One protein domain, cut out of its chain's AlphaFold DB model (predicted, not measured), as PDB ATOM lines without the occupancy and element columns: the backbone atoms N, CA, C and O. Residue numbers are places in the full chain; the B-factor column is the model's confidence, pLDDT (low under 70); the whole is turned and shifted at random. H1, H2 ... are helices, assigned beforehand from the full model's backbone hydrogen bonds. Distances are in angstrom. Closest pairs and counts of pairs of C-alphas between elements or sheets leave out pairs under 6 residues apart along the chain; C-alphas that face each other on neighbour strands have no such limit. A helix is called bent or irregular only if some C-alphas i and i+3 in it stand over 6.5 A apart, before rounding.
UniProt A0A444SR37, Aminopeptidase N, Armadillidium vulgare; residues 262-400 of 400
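What this domain is: This is residues 262 to 400 of the 400 residues of the protein "Aminopeptidase N" of Armadillidium vulgare (UniProt A0A444SR37). Three helices, H1, H2 and H3, form an up-and-down bundle at one end of the domain, each running against the one before. H5 packs on H3 from the other side and runs the same way, H4 crosses H5 at nearly a right angle, and H6 lies at the far end, joined to H5 at a corner, with residues 389 to 395 sticking out. The printed part has 139 residues with six named helices, H1 to H6 in order, and no named strand: the class is all helix. The whole is compact, with a radius of gyration of the C-alphas of 15.9 A and spans of 46 by 39 by 24 A.

Where its parts are: H1, residues 268 to 284, begins at C-alpha (176.705, 199.609, 234.576), is 25.1 A long and has a kink of 28 degrees near residue 277. H2 is residues 291 to 305, 21.2 A, and H3 is residues 319 to 332, 20.1 A. H4, residues 337 to 353, is 24.7 A long and begins at C-alpha (161.301, 190.103, 221.395). H5 is residues 362 to 375, 20.7 A. H6, residues 378 to 391, is 19.9 A long and ends at C-alpha (182.775, 189.140, 200.004). H2 is irregular, with C-alphas 301 and 304 7.4 A apart; H1 and H5 are only just irregular, with 6.6 A between C-alphas 277 and 280 and 6.9 A between C-alphas 363 and 366.

How they stand to each other: H3 and H5 are the hubs, touching three helices each. H1 touches H3 the same way at a shallow tilt of 31 degrees; the closest C-alphas, of Ser 272 and Thr 324, are 5.4 A apart. H2 and H3 are a helical hairpin at a shallow tilt of 32 degrees, closest at the C-alphas of Val 299 and Ile 332, 6.9 A; H3 touches H2 with residues 328 to 332 alone. H1 and H2 are close but not clearly touching, 7.7 A between the C-alphas of Leu 282 and Phe 291. Residues 326 to 330 of H3 touch residues 363 to 367 of H5, closest at the C-alphas of Gln 330 and Thr 367, 5.7 A, at a shallow tilt of 9 degrees. H4 touches H5 with residues 340 to 347 alone, about perpendicular at 76 degrees; the closest C-alphas, of Ala 343 and Ile 368, are 5.1 A apart. H5 and H6 only just touch, with 3 pairs of C-alphas within 8 A, and only at the corner; the closest are those of Val 373 and Trp 381, 5.7 A. H4 and H6 are apart. In H3, H4 and H6 every O i to N i+4 pair is within hydrogen-bond range; in H1 11 of 13 are, in H2 9 of 11 and in H5 8 of 10.

The domain as a whole: The C-alphas farthest apart, of Arg 264 and His 393, are 49.0 A apart. The printed part has no cut and ends at residue 400, the chain's last. The link from H2 to H3, residues 306 to 318, is long. Mean pLDDT of the printed part is 84.7; residues 354 to 358 and 390 to 400 are under 70.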
ATOM      1  N   LEU A 262     167.499 193.431 240.285       96.00
ATOM      2  CA  LEU A 262     168.176 194.092 239.159       96.00
ATOM      3  C   LEU A 262     167.291 194.999 238.316       96.00
ATOM      4  O   LEU A 262     167.800 195.941 237.723       96.00
ATOM      5  N   ARG A 263     165.968 194.808 238.321       94.44
ATOM      6  CA  ARG A 263     165.016 195.740 237.688       94.44
ATOM      7  C   ARG A 263     165.187 197.205 238.120       94.44
ATOM      8  O   ARG A 263     164.725 198.090 237.406       94.44
ATOM      9  N   ARG A 264     165.764 197.443 239.306       95.56
ATOM     10  CA  ARG A 264     166.022 198.769 239.899       95.56
ATOM     11  C   ARG A 264     167.508 199.128 239.957       95.56
ATOM     12  O   ARG A 264     167.842 200.163 240.519       95.56
ATOM     13  N   GLU A 265     168.389 198.256 239.477       96.81
ATOM     14  CA  GLU A 265     169.817 198.553 239.412       96.81
ATOM     15  C   GLU A 265     170.079 199.571 238.299       96.81
ATOM     16  O   GLU A 265     169.425 199.548 237.271       96.81
ATOM     17  N   GLU A 266     171.026 200.476 238.498       94.12
ATOM     18  CA  GLU A 266     171.349 201.516 237.508       94.12
ATOM     19  C   GLU A 266     172.845 201.545 237.199       94.12
ATOM     20  O   GLU A 266     173.268 202.175 236.237       94.12
ATOM     21  N   SER A 267     173.669 200.892 238.027       94.94
ATOM     22  CA  SER A 267     175.109 200.900 237.830       94.94
ATOM     23  C   SER A 267     175.500 199.958 236.690       94.94
ATOM     24  O   SER A 267     175.266 198.747 236.801       94.94
ATOM     25  N   PRO A 268     176.185 200.457 235.644       91.44
ATOM     26  CA  PRO A 268     176.705 199.609 234.576       91.44
ATOM     27  C   PRO A 268     177.700 198.569 235.112       91.44
ATOM     28  O   PRO A 268     177.785 197.469 234.575       91.44
ATOM     29  N   TYR A 269     178.408 198.858 236.213       89.62
ATOM     30  CA  TYR A 269     179.349 197.914 236.827       89.62
ATOM     31  C   TYR A 269     178.637 196.663 237.340       89.62
ATOM     32  O   TYR A 269     179.089 195.539 237.116       89.62
ATOM     33  N   VAL A 270     177.490 196.857 237.989       96.38
ATOM     34  CA  VAL A 270     176.691 195.756 238.524       96.38
ATOM     35  C   VAL A 270     176.051 194.959 237.391       96.38
ATOM     36  O   VAL A 270     176.156 193.735 237.385       96.38
ATOM     37  N   ILE A 271     175.454 195.634 236.401       96.06
ATOM     38  CA  ILE A 271     174.848 194.961 235.242       96.06
ATOM     39  C   ILE A 271     175.888 194.126 234.489       96.06
ATOM     40  O   ILE A 271     175.644 192.952 234.218       96.06
ATOM     41  N   SER A 272     177.070 194.684 234.219       94.00
ATOM     42  CA  SER A 272     178.156 193.958 233.552       94.00
ATOM     43  C   SER A 272     178.574 192.698 234.323       94.00
ATOM     44  O   SER A 272     178.704 191.627 233.731       94.00
ATOM     45  N   THR A 273     178.668 192.790 235.654       94.56
ATOM     46  CA  THR A 273     179.013 191.653 236.529       94.56
ATOM     47  C   THR A 273     177.984 190.532 236.467       94.56
ATOM     48  O   THR A 273     178.337 189.353 236.439       94.56
ATOM     49  N   VAL A 274     176.697 190.884 236.440       96.12
ATOM     50  CA  VAL A 274     175.619 189.901 236.296       96.12
ATOM     51  C   VAL A 274     175.752 189.193 234.960       96.12
ATOM     52  O   VAL A 274     175.755 187.969 234.932       96.12
ATOM     53  N   LEU A 275     175.901 189.947 233.865       93.75
ATOM     54  CA  LEU A 275     176.019 189.395 232.513       93.75
ATOM     55  C   LEU A 275     177.185 188.401 232.399       93.75
ATOM     56  O   LEU A 275     177.066 187.384 231.722       93.75
ATOM     57  N   GLU A 276     178.293 188.665 233.091       90.75
ATOM     58  CA  GLU A 276     179.451 187.762 233.157       90.75
ATOM     59  C   GLU A 276     179.156 186.462 233.881       90.75
ATOM     60  O   GLU A 276     179.544 185.395 233.414       90.75
ATOM     61  N   ASN A 277     178.455 186.550 235.006       91.69
ATOM     62  CA  ASN A 277     178.197 185.399 235.857       91.69
ATOM     63  C   ASN A 277     177.022 184.538 235.359       91.69
ATOM     64  O   ASN A 277     176.999 183.334 235.612       91.69
ATOM     65  N   ILE A 278     176.075 185.105 234.601       91.12
ATOM     66  CA  ILE A 278     174.974 184.335 233.992       91.12
ATOM     67  C   ILE A 278     175.368 183.659 232.676       91.12
ATOM     68  O   ILE A 278     174.723 182.690 232.284       91.12
ATOM     69  N   GLN A 279     176.395 184.150 231.972       88.88
ATOM     70  CA  GLN A 279     176.772 183.612 230.664       88.88
ATOM     71  C   GLN A 279     177.101 182.103 230.716       88.88
ATOM     72  O   GLN A 279     176.529 181.366 229.911       88.88
ATOM     73  N   PRO A 280     177.919 181.602 231.664       86.31
ATOM     74  CA  PRO A 280     178.170 180.166 231.784       86.31
ATOM     75  C   PRO A 280     176.894 179.352 232.036       86.31
ATOM     76  O   PRO A 280     176.747 178.258 231.500       86.31
ATOM     77  N   LEU A 281     175.939 179.892 232.803       85.69
ATOM     78  CA  LEU A 281     174.654 179.227 233.042       85.69
ATOM     79  C   LEU A 281     173.839 179.126 231.750       85.69
ATOM     80  O   LEU A 281     173.291 178.071 231.449       85.69
ATOM     81  N   LEU A 282     173.797 180.189 230.948       88.31
ATOM     82  CA  LEU A 282     173.123 180.160 229.649       88.31
ATOM     83  C   LEU A 282     173.719 179.110 228.705       88.31
ATOM     84  O   LEU A 282     172.979 178.481 227.951       88.31
ATOM     85  N   GLU A 283     175.036 178.912 228.743       87.69
ATOM     86  CA  GLU A 283     175.723 177.901 227.935       87.69
ATOM     87  C   GLU A 283     175.378 176.481 228.403       87.69
ATOM     88  O   GLU A 283     174.968 175.653 227.584       87.69
ATOM     89  N   VAL A 284     175.454 176.220 229.714       87.81
ATOM     90  CA  VAL A 284     175.146 174.910 230.315       87.81
ATOM     91  C   VAL A 284     173.691 174.504 230.074       87.81
ATOM     92  O   VAL A 284     173.430 173.376 229.659       87.81
ATOM     93  N   TYR A 285     172.744 175.421 230.274       88.00
ATOM     94  CA  TYR A 285     171.315 175.127 230.156       88.00
ATOM     95  C   TYR A 285     170.765 175.284 228.734       88.00
ATOM     96  O   TYR A 285     169.579 175.067 228.526       88.00
ATOM     97  N   SER A 286     171.589 175.618 227.737       87.00
ATOM     98  CA  SER A 286     171.140 175.918 226.362       87.00
ATOM     99  C   SER A 286     170.282 174.832 225.692       87.00
ATOM    100  O   SER A 286     169.481 175.144 224.811       87.00
ATOM    101  N   HIS A 287     170.434 173.571 226.107       86.94
ATOM    102  CA  HIS A 287     169.693 172.412 225.593       86.94
ATOM    103  C   HIS A 287     168.773 171.772 226.645       86.94
ATOM    104  O   HIS A 287     168.192 170.714 226.398       86.94
ATOM    105  N   ASP A 288     168.664 172.387 227.822       92.56
ATOM    106  CA  ASP A 288     167.841 171.896 228.918       92.56
ATOM    107  C   ASP A 288     166.377 172.338 228.752       92.56
ATOM    108  O   ASP A 288     166.079 173.388 228.177       92.56
ATOM    109  N   ALA A 289     165.439 171.547 229.280       91.00
ATOM    110  CA  ALA A 289     164.017 171.880 229.250       91.00
ATOM    111  C   ALA A 289     163.694 173.178 230.020       91.00
ATOM    112  O   ALA A 289     162.756 173.886 229.654       91.00
ATOM    113  N   LEU A 290     164.491 173.515 231.039       87.81
ATOM    114  CA  LEU A 290     164.351 174.721 231.858       87.81
ATOM    115  C   LEU A 290     164.831 175.996 231.155       87.81
ATOM    116  O   LEU A 290     164.614 177.097 231.660       87.81
ATOM    117  N   PHE A 291     165.468 175.892 229.985       89.12
ATOM    118  CA  PHE A 291     166.057 177.052 229.318       89.12
ATOM    119  C   PHE A 291     165.039 178.158 229.020       89.12
ATOM    120  O   PHE A 291     165.370 179.338 229.109       89.12
ATOM    121  N   GLY A 292     163.791 177.791 228.708       89.50
ATOM    122  CA  GLY A 292     162.702 178.755 228.520       89.50
ATOM    123  C   GLY A 292     162.434 179.590 229.776       89.50
ATOM    124  O   GLY A 292     162.385 180.814 229.701       89.50
ATOM    125  N   GLU A 293     162.363 178.947 230.942       91.44
ATOM    126  CA  GLU A 293     162.134 179.624 232.226       91.44
ATOM    127  C   GLU A 293     163.306 180.545 232.596       91.44
ATOM    128  O   GLU A 293     163.100 181.662 233.075       91.44
ATOM    129  N   ILE A 294     164.541 180.121 232.302       90.44
ATOM    130  CA  ILE A 294     165.748 180.939 232.501       90.44
ATOM    131  C   ILE A 294     165.701 182.194 231.621       90.44
ATOM    132  O   ILE A 294     165.993 183.292 232.100       90.44
ATOM    133  N   LYS A 295     165.308 182.062 230.346       91.12
ATOM    134  CA  LYS A 295     165.142 183.210 229.440       91.12
ATOM    135  C   LYS A 295     164.112 184.196 229.979       91.12
ATOM    136  O   LYS A 295     164.421 185.380 230.097       91.12
ATOM    137  N   ASP A 296     162.929 183.714 230.354       91.94
ATOM    138  CA  ASP A 296     161.837 184.552 230.862       91.94
ATOM    139  C   ASP A 296     162.231 185.290 232.145       91.94
ATOM    140  O   ASP A 296     161.936 186.482 232.316       91.94
ATOM    141  N   PHE A 297     162.955 184.604 233.032       92.19
ATOM    142  CA  PHE A 297     163.525 185.193 234.236       92.19
ATOM    143  C   PHE A 297     164.541 186.296 233.910       92.19
ATOM    144  O   PHE A 297     164.447 187.403 234.443       92.19
ATOM    145  N   LEU A 298     165.479 186.053 232.992       93.00
ATOM    146  CA  LEU A 298     166.487 187.049 232.619       93.00
ATOM    147  C   LEU A 298     165.888 188.254 231.892       93.00
ATOM    148  O   LEU A 298     166.252 189.385 232.210       93.00
ATOM    149  N   VAL A 299     164.932 188.050 230.980       93.62
ATOM    150  CA  VAL A 299     164.186 189.148 230.338       93.62
ATOM    151  C   VAL A 299     163.482 189.987 231.394       93.62
ATOM    152  O   VAL A 299     163.593 191.212 231.396       93.62
ATOM    153  N   THR A 300     162.818 189.325 232.341       93.94
ATOM    154  CA  THR A 300     162.157 189.967 233.477       93.94
ATOM    155  C   THR A 300     163.111 190.889 234.232       93.94
ATOM    156  O   THR A 300     162.689 191.980 234.615       93.94
ATOM    157  N   LEU A 301     164.368 190.501 234.442       94.38
ATOM    158  CA  LEU A 301     165.345 191.299 235.187       94.38
ATOM    159  C   LEU A 301     166.021 192.393 234.355       94.38
ATOM    160  O   LEU A 301     166.284 193.477 234.881       94.38
ATOM    161  N   LEU A 302     166.307 192.110 233.084       94.31
ATOM    162  CA  LEU A 302     167.234 192.890 232.267       94.31
ATOM    163  C   LEU A 302     166.568 193.783 231.214       94.31
ATOM    164  O   LEU A 302     167.214 194.704 230.724       94.31
ATOM    165  N   ALA A 303     165.290 193.571 230.885       92.44
ATOM    166  CA  ALA A 303     164.607 194.332 229.833       92.44
ATOM    167  C   ALA A 303     164.611 195.854 230.073       92.44
ATOM    168  O   ALA A 303     164.754 196.621 229.126       92.44
ATOM    169  N   ASN A 304     164.522 196.301 231.334       92.12
ATOM    170  CA  ASN A 304     164.575 197.728 231.686       92.12
ATOM    171  C   ASN A 304     165.934 198.386 231.395       92.12
ATOM    172  O   ASN A 304     166.006 199.613 231.341       92.12
ATOM    173  N   HIS A 305     166.988 197.586 231.217       92.69
ATOM    174  CA  HIS A 305     168.339 198.061 230.906       92.69
ATOM    175  C   HIS A 305     168.606 198.120 229.406       92.69
ATOM    176  O   HIS A 305     169.640 198.645 228.999       92.69
ATOM    177  N   TYR A 306     167.703 197.581 228.577       92.94
ATOM    178  CA  TYR A 306     167.840 197.659 227.127       92.94
ATOM    179  C   TYR A 306     167.917 199.132 226.686       92.94
ATOM    180  O   TYR A 306     167.133 199.951 227.184       92.94
ATOM    181  N   PRO A 307     168.835 199.497 225.768       91.00
ATOM    182  CA  PRO A 307     168.976 200.874 225.319       91.00
ATOM    183  C   PRO A 307     167.650 201.474 224.845       91.00
ATOM    184  O   PRO A 307     166.959 200.908 224.000       91.00
ATOM    185  N   LYS A 308     167.300 202.656 225.368       87.12
ATOM    186  CA  LYS A 308     166.013 203.318 225.070       87.12
ATOM    187  C   LYS A 308     165.813 203.604 223.582       87.12
ATOM    188  O   LYS A 308     164.681 203.565 223.110       87.12
ATOM    189  N   ASN A 309     166.904 203.882 222.870       85.81
ATOM    190  CA  ASN A 309     166.902 204.181 221.439       85.81
ATOM    191  C   ASN A 309     167.325 202.960 220.594       85.81
ATOM    192  O   ASN A 309     167.614 203.099 219.405       85.81
ATOM    193  N   GLY A 310     167.342 201.769 221.203       87.44
ATOM    194  CA  GLY A 310     167.578 200.504 220.523       87.44
ATOM    195  C   GLY A 310     169.029 200.256 220.107       87.44
ATOM    196  O   GLY A 310     169.978 200.834 220.642       87.44
ATOM    197  N   LEU A 311     169.201 199.381 219.120       89.44
ATOM    198  CA  LEU A 311     170.500 198.930 218.604       89.44
ATOM    199  C   LEU A 311     171.275 200.026 217.865       89.44
ATOM    200  O   LEU A 311     172.490 199.916 217.688       89.44
ATOM    201  N   ARG A 312     170.579 201.077 217.413       85.38
ATOM    202  CA  ARG A 312     171.185 202.182 216.657       85.38
ATOM    203  C   ARG A 312     171.788 203.276 217.536       85.38
ATOM    204  O   ARG A 312     172.654 204.030 217.102       85.38
ATOM    205  N   GLU A 313     171.334 203.387 218.776       84.94
ATOM    206  CA  GLU A 313     171.837 204.392 219.703       84.94
ATOM    207  C   GLU A 313     171.818 203.828 221.122       84.94
ATOM    208  O   GLU A 313     170.821 203.870 221.840       84.94
ATOM    209  N   LEU A 314     172.974 203.304 221.534       83.88
ATOM    210  CA  LEU A 314     173.128 202.621 222.817       83.88
ATOM    211  C   LEU A 314     173.019 203.558 224.035       83.88
ATOM    212  O   LEU A 314     172.888 203.074 225.153       83.88
ATOM    213  N   GLY A 315     173.057 204.883 223.835       72.94
ATOM    214  CA  GLY A 315     172.798 205.877 224.885       72.94
ATOM    215  C   GLY A 315     173.816 205.912 226.034       72.94
ATOM    216  O   GLY A 315     173.460 206.328 227.130       72.94
ATOM    217  N   ALA A 316     175.051 205.463 225.801       79.56
ATOM    218  CA  ALA A 316     176.120 205.411 226.801       79.56
ATOM    219  C   ALA A 316     177.044 206.639 226.733       79.56
ATOM    220  O   ALA A 316     177.474 207.026 225.643       79.56
ATOM    221  N   GLU A 317     177.390 207.221 227.887       83.12
ATOM    222  CA  GLU A 317     178.275 208.390 227.981       83.12
ATOM    223  C   GLU A 317     179.749 207.974 228.036       83.12
ATOM    224  O   GLU A 317     180.618 208.618 227.439       83.12
ATOM    225  N   THR A 318     180.040 206.877 228.738       88.00
ATOM    226  CA  THR A 318     181.401 206.358 228.904       88.00
ATOM    227  C   THR A 318     181.666 205.122 228.044       88.00
ATOM    228  O   THR A 318     180.757 204.392 227.647       88.00
ATOM    229  N   HIS A 319     182.948 204.838 227.782       88.06
ATOM    230  CA  HIS A 319     183.355 203.611 227.086       88.06
ATOM    231  C   HIS A 319     182.826 202.350 227.784       88.06
ATOM    232  O   HIS A 319     182.302 201.455 227.133       88.06
ATOM    233  N   PHE A 320     182.917 202.310 229.114       85.81
ATOM    234  CA  PHE A 320     182.500 201.155 229.907       85.81
ATOM    235  C   PHE A 320     180.978 200.950 229.902       85.81
ATOM    236  O   PHE A 320     180.499 199.819 229.814       85.81
ATOM    237  N   GLU A 321     180.196 202.031 229.949       89.75
ATOM    238  CA  GLU A 321     178.740 201.957 229.770       89.75
ATOM    239  C   GLU A 321     178.378 201.406 228.393       89.75
ATOM    240  O   GLU A 321     177.481 200.573 228.276       89.75
ATOM    241  N   LYS A 322     179.112 201.821 227.357       90.50
ATOM    242  CA  LYS A 322     178.892 201.354 225.990       90.50
ATOM    243  C   LYS A 322     179.207 199.867 225.851       90.50
ATOM    244  O   LYS A 322     178.396 199.134 225.294       90.50
ATOM    245  N   GLU A 323     180.330 199.408 226.402       90.50
ATOM    246  CA  GLU A 323     180.675 197.981 226.466       90.50
ATOM    247  C   GLU A 323     179.613 197.174 227.224       90.50
ATOM    248  O   GLU A 323     179.206 196.101 226.779       90.50
ATOM    249  N   THR A 324     179.115 197.708 228.342       90.88
ATOM    250  CA  THR A 324     178.056 197.063 229.131       90.88
ATOM    251  C   THR A 324     176.759 196.949 228.330       90.88
ATOM    252  O   THR A 324     176.140 195.886 228.318       90.88
ATOM    253  N   ALA A 325     176.361 198.007 227.618       93.56
ATOM    254  CA  ALA A 325     175.184 197.998 226.755       93.56
ATOM    255  C   ALA A 325     175.330 196.998 225.597       93.56
ATOM    256  O   ALA A 325     174.400 196.241 225.325       93.56
ATOM    257  N   ILE A 326     176.503 196.936 224.956       92.69
ATOM    258  CA  ILE A 326     176.808 195.948 223.907       92.69
ATOM    259  C   ILE A 326     176.660 194.528 224.456       92.69
ATOM    260  O   ILE A 326     175.966 193.707 223.861       92.69
ATOM    261  N   LYS A 327     177.254 194.248 225.620       92.62
ATOM    262  CA  LYS A 327     177.185 192.934 226.270       92.62
ATOM    263  C   LYS A 327     175.760 192.546 226.652       92.62
ATOM    264  O   LYS A 327     175.356 191.393 226.485       92.62
ATOM    265  N   LEU A 328     174.990 193.507 227.158       94.31
ATOM    266  CA  LEU A 328     173.584 193.318 227.485       94.31
ATOM    267  C   LEU A 328     172.806 192.899 226.238       94.31
ATOM    268  O   LEU A 328     172.135 191.870 226.260       94.31
ATOM    269  N   VAL A 329     172.950 193.660 225.152       94.19
ATOM    270  CA  VAL A 329     172.330 193.392 223.850       94.19
ATOM    271  C   VAL A 329     172.735 192.005 223.334       94.19
ATOM    272  O   VAL A 329     171.867 191.175 223.078       94.19
ATOM    273  N   GLN A 330     174.033 191.694 223.288       92.06
ATOM    274  CA  GLN A 330     174.560 190.376 222.898       92.06
ATOM    275  C   GLN A 330     173.949 189.216 223.703       92.06
ATOM    276  O   GLN A 330     173.801 188.103 223.192       92.06
ATOM    277  N   THR A 331     173.592 189.464 224.964       91.12
ATOM    278  CA  THR A 331     173.011 188.456 225.854       91.12
ATOM    279  C   THR A 331     171.511 188.295 225.626       91.12
ATOM    280  O   THR A 331     171.050 187.182 225.372       91.12
ATOM    281  N   ILE A 332     170.741 189.386 225.710       90.94
ATOM    282  CA  ILE A 332     169.274 189.310 225.752       90.94
ATOM    283  C   ILE A 332     168.632 189.241 224.364       90.94
ATOM    284  O   ILE A 332     167.549 188.683 224.236       90.94
ATOM    285  N   CYS A 333     169.284 189.727 223.303       91.06
ATOM    286  CA  CYS A 333     168.719 189.710 221.944       91.06
ATOM    287  C   CYS A 333     168.541 188.308 221.353       91.06
ATOM    288  O   CYS A 333     167.872 188.150 220.341       91.06
ATOM    289  N   LYS A 334     169.066 187.281 222.026       86.69
ATOM    290  CA  LYS A 334     168.816 185.870 221.718       86.69
ATOM    291  C   LYS A 334     167.392 185.412 222.068       86.69
ATOM    292  O   LYS A 334     167.024 184.293 221.724       86.69
ATOM    293  N   PHE A 335     166.646 186.192 222.853       88.12
ATOM    294  CA  PHE A 335     165.321 185.806 223.356       88.12
ATOM    295  C   PHE A 335     164.426 186.983 223.804       88.12
ATOM    296  O   PHE A 335     163.330 186.757 224.309       88.12
ATOM    297  N   TYR A 336     164.863 188.237 223.650       93.75
ATOM    298  CA  TYR A 336     164.073 189.429 223.965       93.75
ATOM    299  C   TYR A 336     163.407 189.995 222.707       93.75
ATOM    300  O   TYR A 336     164.068 190.625 221.879       93.75
ATOM    301  N   GLU A 337     162.088 189.810 222.602       93.12
ATOM    302  CA  GLU A 337     161.301 190.103 221.395       93.12
ATOM    303  C   GLU A 337     161.514 191.513 220.808       93.12
ATOM    304  O   GLU A 337     161.766 191.619 219.609       93.12
ATOM    305  N   PRO A 338     161.515 192.612 221.594       94.06
ATOM    306  CA  PRO A 338     161.748 193.944 221.037       94.06
ATOM    307  C   PRO A 338     163.112 194.095 220.359       94.06
ATOM    308  O   PRO A 338     163.215 194.792 219.353       94.06
ATOM    309  N   CYS A 339     164.150 193.423 220.869       94.69
ATOM    310  CA  CYS A 339     165.447 193.432 220.204       94.69
ATOM    311  C   CYS A 339     165.446 192.574 218.932       94.69
ATOM    312  O   CYS A 339     166.021 192.972 217.920       94.69
ATOM    313  N   ILE A 340     164.789 191.411 218.971       93.75
ATOM    314  CA  ILE A 340     164.666 190.508 217.819       93.75
ATOM    315  C   ILE A 340     164.006 191.229 216.642       93.75
ATOM    316  O   ILE A 340     164.520 191.201 215.521       93.75
ATOM    317  N   GLU A 341     162.895 191.916 216.898       93.81
ATOM    318  CA  GLU A 341     162.174 192.661 215.869       93.81
ATOM    319  C   GLU A 341     163.004 193.839 215.338       93.81
ATOM    320  O   GLU A 341     163.111 194.016 214.121       93.81
ATOM    321  N   GLU A 342     163.700 194.578 216.207       93.56
ATOM    322  CA  GLU A 342     164.602 195.648 215.767       93.56
ATOM    323  C   GLU A 342     165.765 195.116 214.906       93.56
ATOM    324  O   GLU A 342     166.112 195.716 213.881       93.56
ATOM    325  N   ALA A 343     166.344 193.965 215.264       92.62
ATOM    326  CA  ALA A 343     167.390 193.308 214.483       92.62
ATOM    327  C   ALA A 343     166.887 192.906 213.084       92.62
ATOM    328  O   ALA A 343     167.564 193.171 212.084       92.62
ATOM    329  N   LYS A 344     165.673 192.343 212.985       90.81
ATOM    330  CA  LYS A 344     165.023 192.016 211.700       90.81
ATOM    331  C   LYS A 344     164.783 193.266 210.849       90.81
ATOM    332  O   LYS A 344     165.038 193.242 209.642       90.81
ATOM    333  N   GLU A 345     164.343 194.372 211.448       91.12
ATOM    334  CA  GLU A 345     164.154 195.647 210.745       91.12
ATOM    335  C   GLU A 345     165.471 196.219 210.207       91.12
ATOM    336  O   GLU A 345     165.554 196.619 209.039       91.12
ATOM    337  N   ILE A 346     166.514 196.242 211.041       89.75
ATOM    338  CA  ILE A 346     167.857 196.689 210.656       89.75
ATOM    339  C   ILE A 346     168.374 195.858 209.481       89.75
ATOM    340  O   ILE A 346     168.829 196.417 208.478       89.75
ATOM    341  N   PHE A 347     168.234 194.536 209.559       87.06
ATOM    342  CA  PHE A 347     168.652 193.637 208.492       87.06
ATOM    343  C   PHE A 347     167.840 193.819 207.202       87.06
ATOM    344  O   PHE A 347     168.389 193.811 206.096       87.06
ATOM    345  N   ALA A 348     166.534 194.069 207.306       86.94
ATOM    346  CA  ALA A 348     165.689 194.343 206.147       86.94
ATOM    347  C   ALA A 348     166.079 195.644 205.417       86.94
ATOM    348  O   ALA A 348     165.929 195.718 204.190       86.94
ATOM    349  N   ILE A 349     166.575 196.655 206.138       85.00
ATOM    350  CA  ILE A 349     167.098 197.908 205.566       85.00
ATOM    351  C   ILE A 349     168.465 197.677 204.922       85.00
ATOM    352  O   ILE A 349     168.657 198.074 203.771       85.00
ATOM    353  N   PHE A 350     169.370 196.990 205.627       83.25
ATOM    354  CA  PHE A 350     170.667 196.555 205.102       83.25
ATOM    355  C   PHE A 350     170.497 195.858 203.742       83.25
ATOM    356  O   PHE A 350     171.115 196.243 202.749       83.25
ATOM    357  N   ARG A 351     169.529 194.936 203.650       78.19
ATOM    358  CA  ARG A 351     169.160 194.250 202.403       78.19
ATOM    359  C   ARG A 351     168.760 195.196 201.271       78.19
ATOM    360  O   ARG A 351     169.157 194.977 200.131       78.19
ATOM    361  N   LYS A 352     167.899 196.182 201.549       79.19
ATOM    362  CA  LYS A 352     167.346 197.070 200.510       79.19
ATOM    363  C   LYS A 352     168.400 198.008 199.936       79.19
ATOM    364  O   LYS A 352     168.364 198.285 198.742       79.19
ATOM    365  N   ASN A 353     169.301 198.492 200.784       72.44
ATOM    366  CA  ASN A 353     170.222 199.559 200.417       72.44
ATOM    367  C   ASN A 353     171.622 199.053 200.037       72.44
ATOM    368  O   ASN A 353     172.386 199.836 199.483       72.44
ATOM    369  N   GLN A 354     171.962 197.783 200.320       64.69
ATOM    370  CA  GLN A 354     173.319 197.221 200.153       64.69
ATOM    371  C   GLN A 354     174.417 198.083 200.809       64.69
ATOM    372  O   GLN A 354     175.561 198.116 200.366       64.69
ATOM    373  N   THR A 355     174.061 198.814 201.862       63.16
ATOM    374  CA  THR A 355     174.981 199.609 202.684       63.16
ATOM    375  C   THR A 355     175.345 198.827 203.938       63.16
ATOM    376  O   THR A 355     174.624 197.902 204.289       63.16
ATOM    377  N   ASN A 356     176.384 199.237 204.672       65.56
ATOM    378  CA  ASN A 356     176.632 198.748 206.037       65.56
ATOM    379  C   ASN A 356     175.386 198.910 206.932       65.56
ATOM    380  O   ASN A 356     174.447 199.635 206.578       65.56
ATOM    381  N   PHE A 357     175.378 198.255 208.100       69.44
ATOM    382  CA  PHE A 357     174.386 198.491 209.153       69.44
ATOM    383  C   PHE A 357     174.514 199.933 209.668       69.44
ATOM    384  O   PHE A 357     175.156 200.216 210.676       69.44
ATOM    385  N   SER A 358     173.958 200.879 208.912       69.06
ATOM    386  CA  SER A 358     174.115 202.304 209.163       69.06
ATOM    387  C   SER A 358     173.635 202.641 210.567       69.06
ATOM    388  O   SER A 358     172.495 202.337 210.927       69.06
ATOM    389  N   ASN A 359     174.503 203.318 211.315       76.62
ATOM    390  CA  ASN A 359     174.282 203.741 212.695       76.62
ATOM    391  C   ASN A 359     174.158 202.589 213.700       76.62
ATOM    392  O   ASN A 359     173.532 202.779 214.727       76.62
ATOM    393  N   VAL A 360     174.729 201.413 213.440       85.06
ATOM    394  CA  VAL A 360     174.834 200.331 214.432       85.06
ATOM    395  C   VAL A 360     176.295 200.148 214.827       85.06
ATOM    396  O   VAL A 360     177.193 200.333 214.008       85.06
ATOM    397  N   HIS A 361     176.541 199.798 216.089       87.31
ATOM    398  CA  HIS A 361     177.888 199.475 216.544       87.31
ATOM    399  C   HIS A 361     178.418 198.190 215.891       87.31
ATOM    400  O   HIS A 361     177.691 197.203 215.826       87.31
ATOM    401  N   GLU A 362     179.687 198.174 215.478       86.75
ATOM    402  CA  GLU A 362     180.301 197.023 214.795       86.75
ATOM    403  C   GLU A 362     180.226 195.736 215.637       86.75
ATOM    404  O   GLU A 362     179.815 194.698 215.126       86.75
ATOM    405  N   ASP A 363     180.454 195.823 216.954       87.38
ATOM    406  CA  ASP A 363     180.335 194.680 217.887       87.38
ATOM    407  C   ASP A 363     178.922 194.060 217.983       87.38
ATOM    408  O   ASP A 363     178.728 193.020 218.620       87.38
ATOM    409  N   LEU A 364     177.908 194.706 217.399       91.00
ATOM    410  CA  LEU A 364     176.535 194.202 217.351       91.00
ATOM    411  C   LEU A 364     176.180 193.552 216.015       91.00
ATOM    412  O   LEU A 364     175.097 192.975 215.906       91.00
ATOM    413  N   TYR A 365     177.062 193.598 215.014       89.56
ATOM    414  CA  TYR A 365     176.795 193.004 213.704       89.56
ATOM    415  C   TYR A 365     176.563 191.501 213.829       89.56
ATOM    416  O   TYR A 365     175.517 191.014 213.400       89.56
ATOM    417  N   ASP A 366     177.452 190.794 214.527       88.19
ATOM    418  CA  ASP A 366     177.316 189.355 214.779       88.19
ATOM    419  C   ASP A 366     176.023 189.033 215.529       88.19
ATOM    420  O   ASP A 366     175.341 188.058 215.219       88.19
ATOM    421  N   THR A 367     175.638 189.889 216.480       91.38
ATOM    422  CA  THR A 367     174.393 189.713 217.242       91.38
ATOM    423  C   THR A 367     173.182 189.810 216.328       91.38
ATOM    424  O   THR A 367     172.314 188.943 216.373       91.38
ATOM    425  N   ILE A 368     173.127 190.832 215.473       90.75
ATOM    426  CA  ILE A 368     172.014 191.045 214.541       90.75
ATOM    427  C   ILE A 368     171.933 189.898 213.540       90.75
ATOM    428  O   ILE A 368     170.862 189.329 213.346       90.75
ATOM    429  N   LEU A 369     173.064 189.534 212.934       88.81
ATOM    430  CA  LEU A 369     173.138 188.453 211.956       88.81
ATOM    431  C   LEU A 369     172.702 187.121 212.576       88.81
ATOM    432  O   LEU A 369     171.834 186.446 212.027       88.81
ATOM    433  N   CYS A 370     173.241 186.775 213.749       89.81
ATOM    434  CA  CYS A 370     172.883 185.555 214.467       89.81
ATOM    435  C   CYS A 370     171.396 185.535 214.843       89.81
ATOM    436  O   CYS A 370     170.720 184.537 214.600       89.81
ATOM    437  N   THR A 371     170.866 186.651 215.351       91.56
ATOM    438  CA  THR A 371     169.451 186.775 215.736       91.56
ATOM    439  C   THR A 371     168.529 186.565 214.536       91.56
ATOM    440  O   THR A 371     167.585 185.784 214.608       91.56
ATOM    441  N   VAL A 372     168.828 187.198 213.399       90.31
ATOM    442  CA  VAL A 372     168.017 187.080 212.177       90.31
ATOM    443  C   VAL A 372     168.033 185.665 211.607       90.31
ATOM    444  O   VAL A 372     167.005 185.196 211.129       90.31
ATOM    445  N   VAL A 373     169.174 184.973 211.651       90.38
ATOM    446  CA  VAL A 373     169.264 183.575 211.202       90.38
ATOM    447  C   VAL A 373     168.519 182.644 212.148       90.38
ATOM    448  O   VAL A 373     167.816 181.754 211.679       90.38
ATOM    449  N   SER A 374     168.669 182.852 213.458       87.81
ATOM    450  CA  SER A 374     168.038 182.031 214.496       87.81
ATOM    451  C   SER A 374     166.511 182.113 214.442       87.81
ATOM    452  O   SER A 374     165.840 181.092 214.541       87.81
ATOM    453  N   GLU A 375     165.972 183.318 214.258       89.88
ATOM    454  CA  GLU A 375     164.525 183.591 214.243       89.88
ATOM    455  C   GLU A 375     163.907 183.534 212.837       89.88
ATOM    456  O   GLU A 375     162.690 183.630 212.666       89.88
ATOM    457  N   GLY A 376     164.751 183.440 211.812       85.31
ATOM    458  CA  GLY A 376     164.356 183.293 210.420       85.31
ATOM    459  C   GLY A 376     164.321 181.829 209.995       85.31
ATOM    460  O   GLY A 376     163.918 180.932 210.734       85.31
ATOM    461  N   GLY A 377     164.742 181.573 208.761       81.69
ATOM    462  CA  GLY A 377     164.922 180.214 208.278       81.69
ATOM    463  C   GLY A 377     165.875 180.134 207.098       81.69
ATOM    464  O   GLY A 377     166.815 180.915 206.951       81.69
ATOM    465  N   GLU A 378     165.619 179.169 206.219       86.38
ATOM    466  CA  GLU A 378     166.484 178.878 205.074       86.38
ATOM    467  C   GLU A 378     166.712 180.099 204.166       86.38
ATOM    468  O   GLU A 378     167.801 180.266 203.622       86.38
ATOM    469  N   LYS A 379     165.719 180.988 204.032       85.75
ATOM    470  CA  LYS A 379     165.823 182.190 203.190       85.75
ATOM    471  C   LYS A 379     166.854 183.177 203.727       85.75
ATOM    472  O   LYS A 379     167.711 183.634 202.972       85.75
ATOM    473  N   GLU A 380     166.767 183.508 205.011       83.88
ATOM    474  CA  GLU A 380     167.696 184.405 205.694       83.88
ATOM    475  C   GLU A 380     169.108 183.803 205.701       83.88
ATOM    476  O   GLU A 380     170.072 184.502 205.383       83.88
ATOM    477  N   TRP A 381     169.218 182.491 205.941       85.81
ATOM    478  CA  TRP A 381     170.490 181.768 205.887       85.81
ATOM    479  C   TRP A 381     171.137 181.842 204.496       85.81
ATOM    480  O   TRP A 381     172.277 182.292 204.361       85.81
ATOM    481  N   GLN A 382     170.418 181.432 203.442       85.12
ATOM    482  CA  GLN A 382     170.952 181.386 202.069       85.12
ATOM    483  C   GLN A 382     171.387 182.769 201.596       85.12
ATOM    484  O   GLN A 382     172.379 182.910 200.876       85.12
ATOM    485  N   MET A 383     170.667 183.796 202.035       78.75
ATOM    486  CA  MET A 383     171.018 185.171 201.749       78.75
ATOM    487  C   MET A 383     172.347 185.567 202.404       78.75
ATOM    488  O   MET A 383     173.231 186.057 201.699       78.75
ATOM    489  N   LEU A 384     172.523 185.346 203.709       81.62
ATOM    490  CA  LEU A 384     173.792 185.665 204.374       81.62
ATOM    491  C   LEU A 384     174.965 184.900 203.777       81.62
ATOM    492  O   LEU A 384     176.035 185.468 203.567       81.62
ATOM    493  N   TRP A 385     174.741 183.643 203.410       83.62
ATOM    494  CA  TRP A 385     175.746 182.841 202.732       83.62
ATOM    495  C   TRP A 385     176.158 183.411 201.376       83.62
ATOM    496  O   TRP A 385     177.341 183.403 201.029       83.62
ATOM    497  N   SER A 386     175.210 183.957 200.610       80.56
ATOM    498  CA  SER A 386     175.521 184.634 199.346       80.56
ATOM    499  C   SER A 386     176.385 185.883 199.561       80.56
ATOM    500  O   SER A 386     177.330 186.109 198.811       80.56
ATOM    501  N   ILE A 387     176.138 186.651 200.627       76.44
ATOM    502  CA  ILE A 387     176.942 187.832 200.976       76.44
ATOM    503  C   ILE A 387     178.351 187.407 201.403       76.44
ATOM    504  O   ILE A 387     179.334 187.954 200.907       76.44
ATOM    505  N   PHE A 388     178.455 186.394 202.265       77.19
ATOM    506  CA  PHE A 388     179.730 185.837 202.716       77.19
ATOM    507  C   PHE A 388     180.582 185.317 201.548       77.19
ATOM    508  O   PHE A 388     181.774 185.603 201.447       77.19
ATOM    509  N   THR A 389     179.969 184.583 200.615       77.50
ATOM    510  CA  THR A 389     180.677 184.015 199.455       77.50
ATOM    511  C   THR A 389     181.088 185.068 198.425       77.50
ATOM    512  O   THR A 389     182.159 184.938 197.839       77.50
ATOM    513  N   VAL A 390     180.300 186.131 198.237       69.25
ATOM    514  CA  VAL A 390     180.663 187.267 197.370       69.25
ATOM    515  C   VAL A 390     181.791 188.105 197.988       69.25
ATOM    516  O   VAL A 390     182.738 188.459 197.285       69.25
ATOM    517  N   ASN A 391     181.747 188.365 199.298       61.34
ATOM    518  CA  ASN A 391     182.775 189.140 200.004       61.34
ATOM    519  C   ASN A 391     184.098 188.375 200.191       61.34
ATOM    520  O   ASN A 391     185.145 188.997 200.314       61.34
ATOM    521  N   ASN A 392     184.111 187.041 200.097       48.62
ATOM    522  CA  ASN A 392     185.358 186.258 200.039       48.62
ATOM    523  C   ASN A 392     186.225 186.542 198.791       48.62
ATOM    524  O   ASN A 392     187.350 186.052 198.705       48.62
ATOM    525  N   HIS A 393     185.740 187.341 197.834       48.84
ATOM    526  CA  HIS A 393     186.545 187.852 196.722       48.84
ATOM    527  C   HIS A 393     187.136 189.259 196.960       48.84
ATOM    528  O   HIS A 393     187.969 189.683 196.157       48.84
ATOM    529  N   GLN A 394     186.771 189.958 198.043       41.47
ATOM    530  CA  GLN A 394     187.354 191.242 198.462       41.47
ATOM    531  C   GLN A 394     187.331 191.380 199.999       41.47
ATOM    532  O   GLN A 394     186.293 191.663 200.582       41.47
ATOM    533  N   ASP A 395     188.501 191.187 200.619       41.66
ATOM    534  CA  ASP A 395     188.882 191.433 202.022       41.66
ATOM    535  C   ASP A 395     187.836 192.104 202.946       41.66
ATOM    536  O   ASP A 395     187.855 193.315 203.161       41.66
ATOM    537  N   ILE A 396     186.995 191.294 203.597       44.72
ATOM    538  CA  ILE A 396     186.372 191.618 204.892       44.72
ATOM    539  C   ILE A 396     186.438 190.351 205.751       44.72
ATOM    540  O   ILE A 396     185.529 189.530 205.730       44.72
ATOM    541  N   GLN A 397     187.547 190.159 206.473       43.00
ATOM    542  CA  GLN A 397     187.774 188.971 207.314       43.00
ATOM    543  C   GLN A 397     187.888 189.250 208.817       43.00
ATOM    544  O   GLN A 397     188.228 188.341 209.566       43.00
ATOM    545  N   HIS A 398     187.597 190.459 209.304       37.41
ATOM    546  CA  HIS A 398     187.781 190.727 210.735       37.41
ATOM    547  C   HIS A 398     186.538 190.610 211.626       37.41
ATOM    548  O   HIS A 398     186.727 190.554 212.835       37.41
ATOM    549  N   HIS A 399     185.327 190.456 211.078       37.16
ATOM    550  CA  HIS A 399     184.088 190.333 211.871       37.16
ATOM    551  C   HIS A 399     183.014 189.443 211.202       37.16
ATOM    552  O   HIS A 399     181.895 189.896 210.997       37.16
ATOM    553  N   TYR A 400     183.358 188.215 210.794       37.25
ATOM    554  CA  TYR A 400     182.381 187.210 210.332       37.25
ATOM    555  C   TYR A 400     182.615 185.858 210.992       37.25
ATOM    556  O   TYR A 400     183.802 185.462 211.089       37.25
TER     557      TYR A 400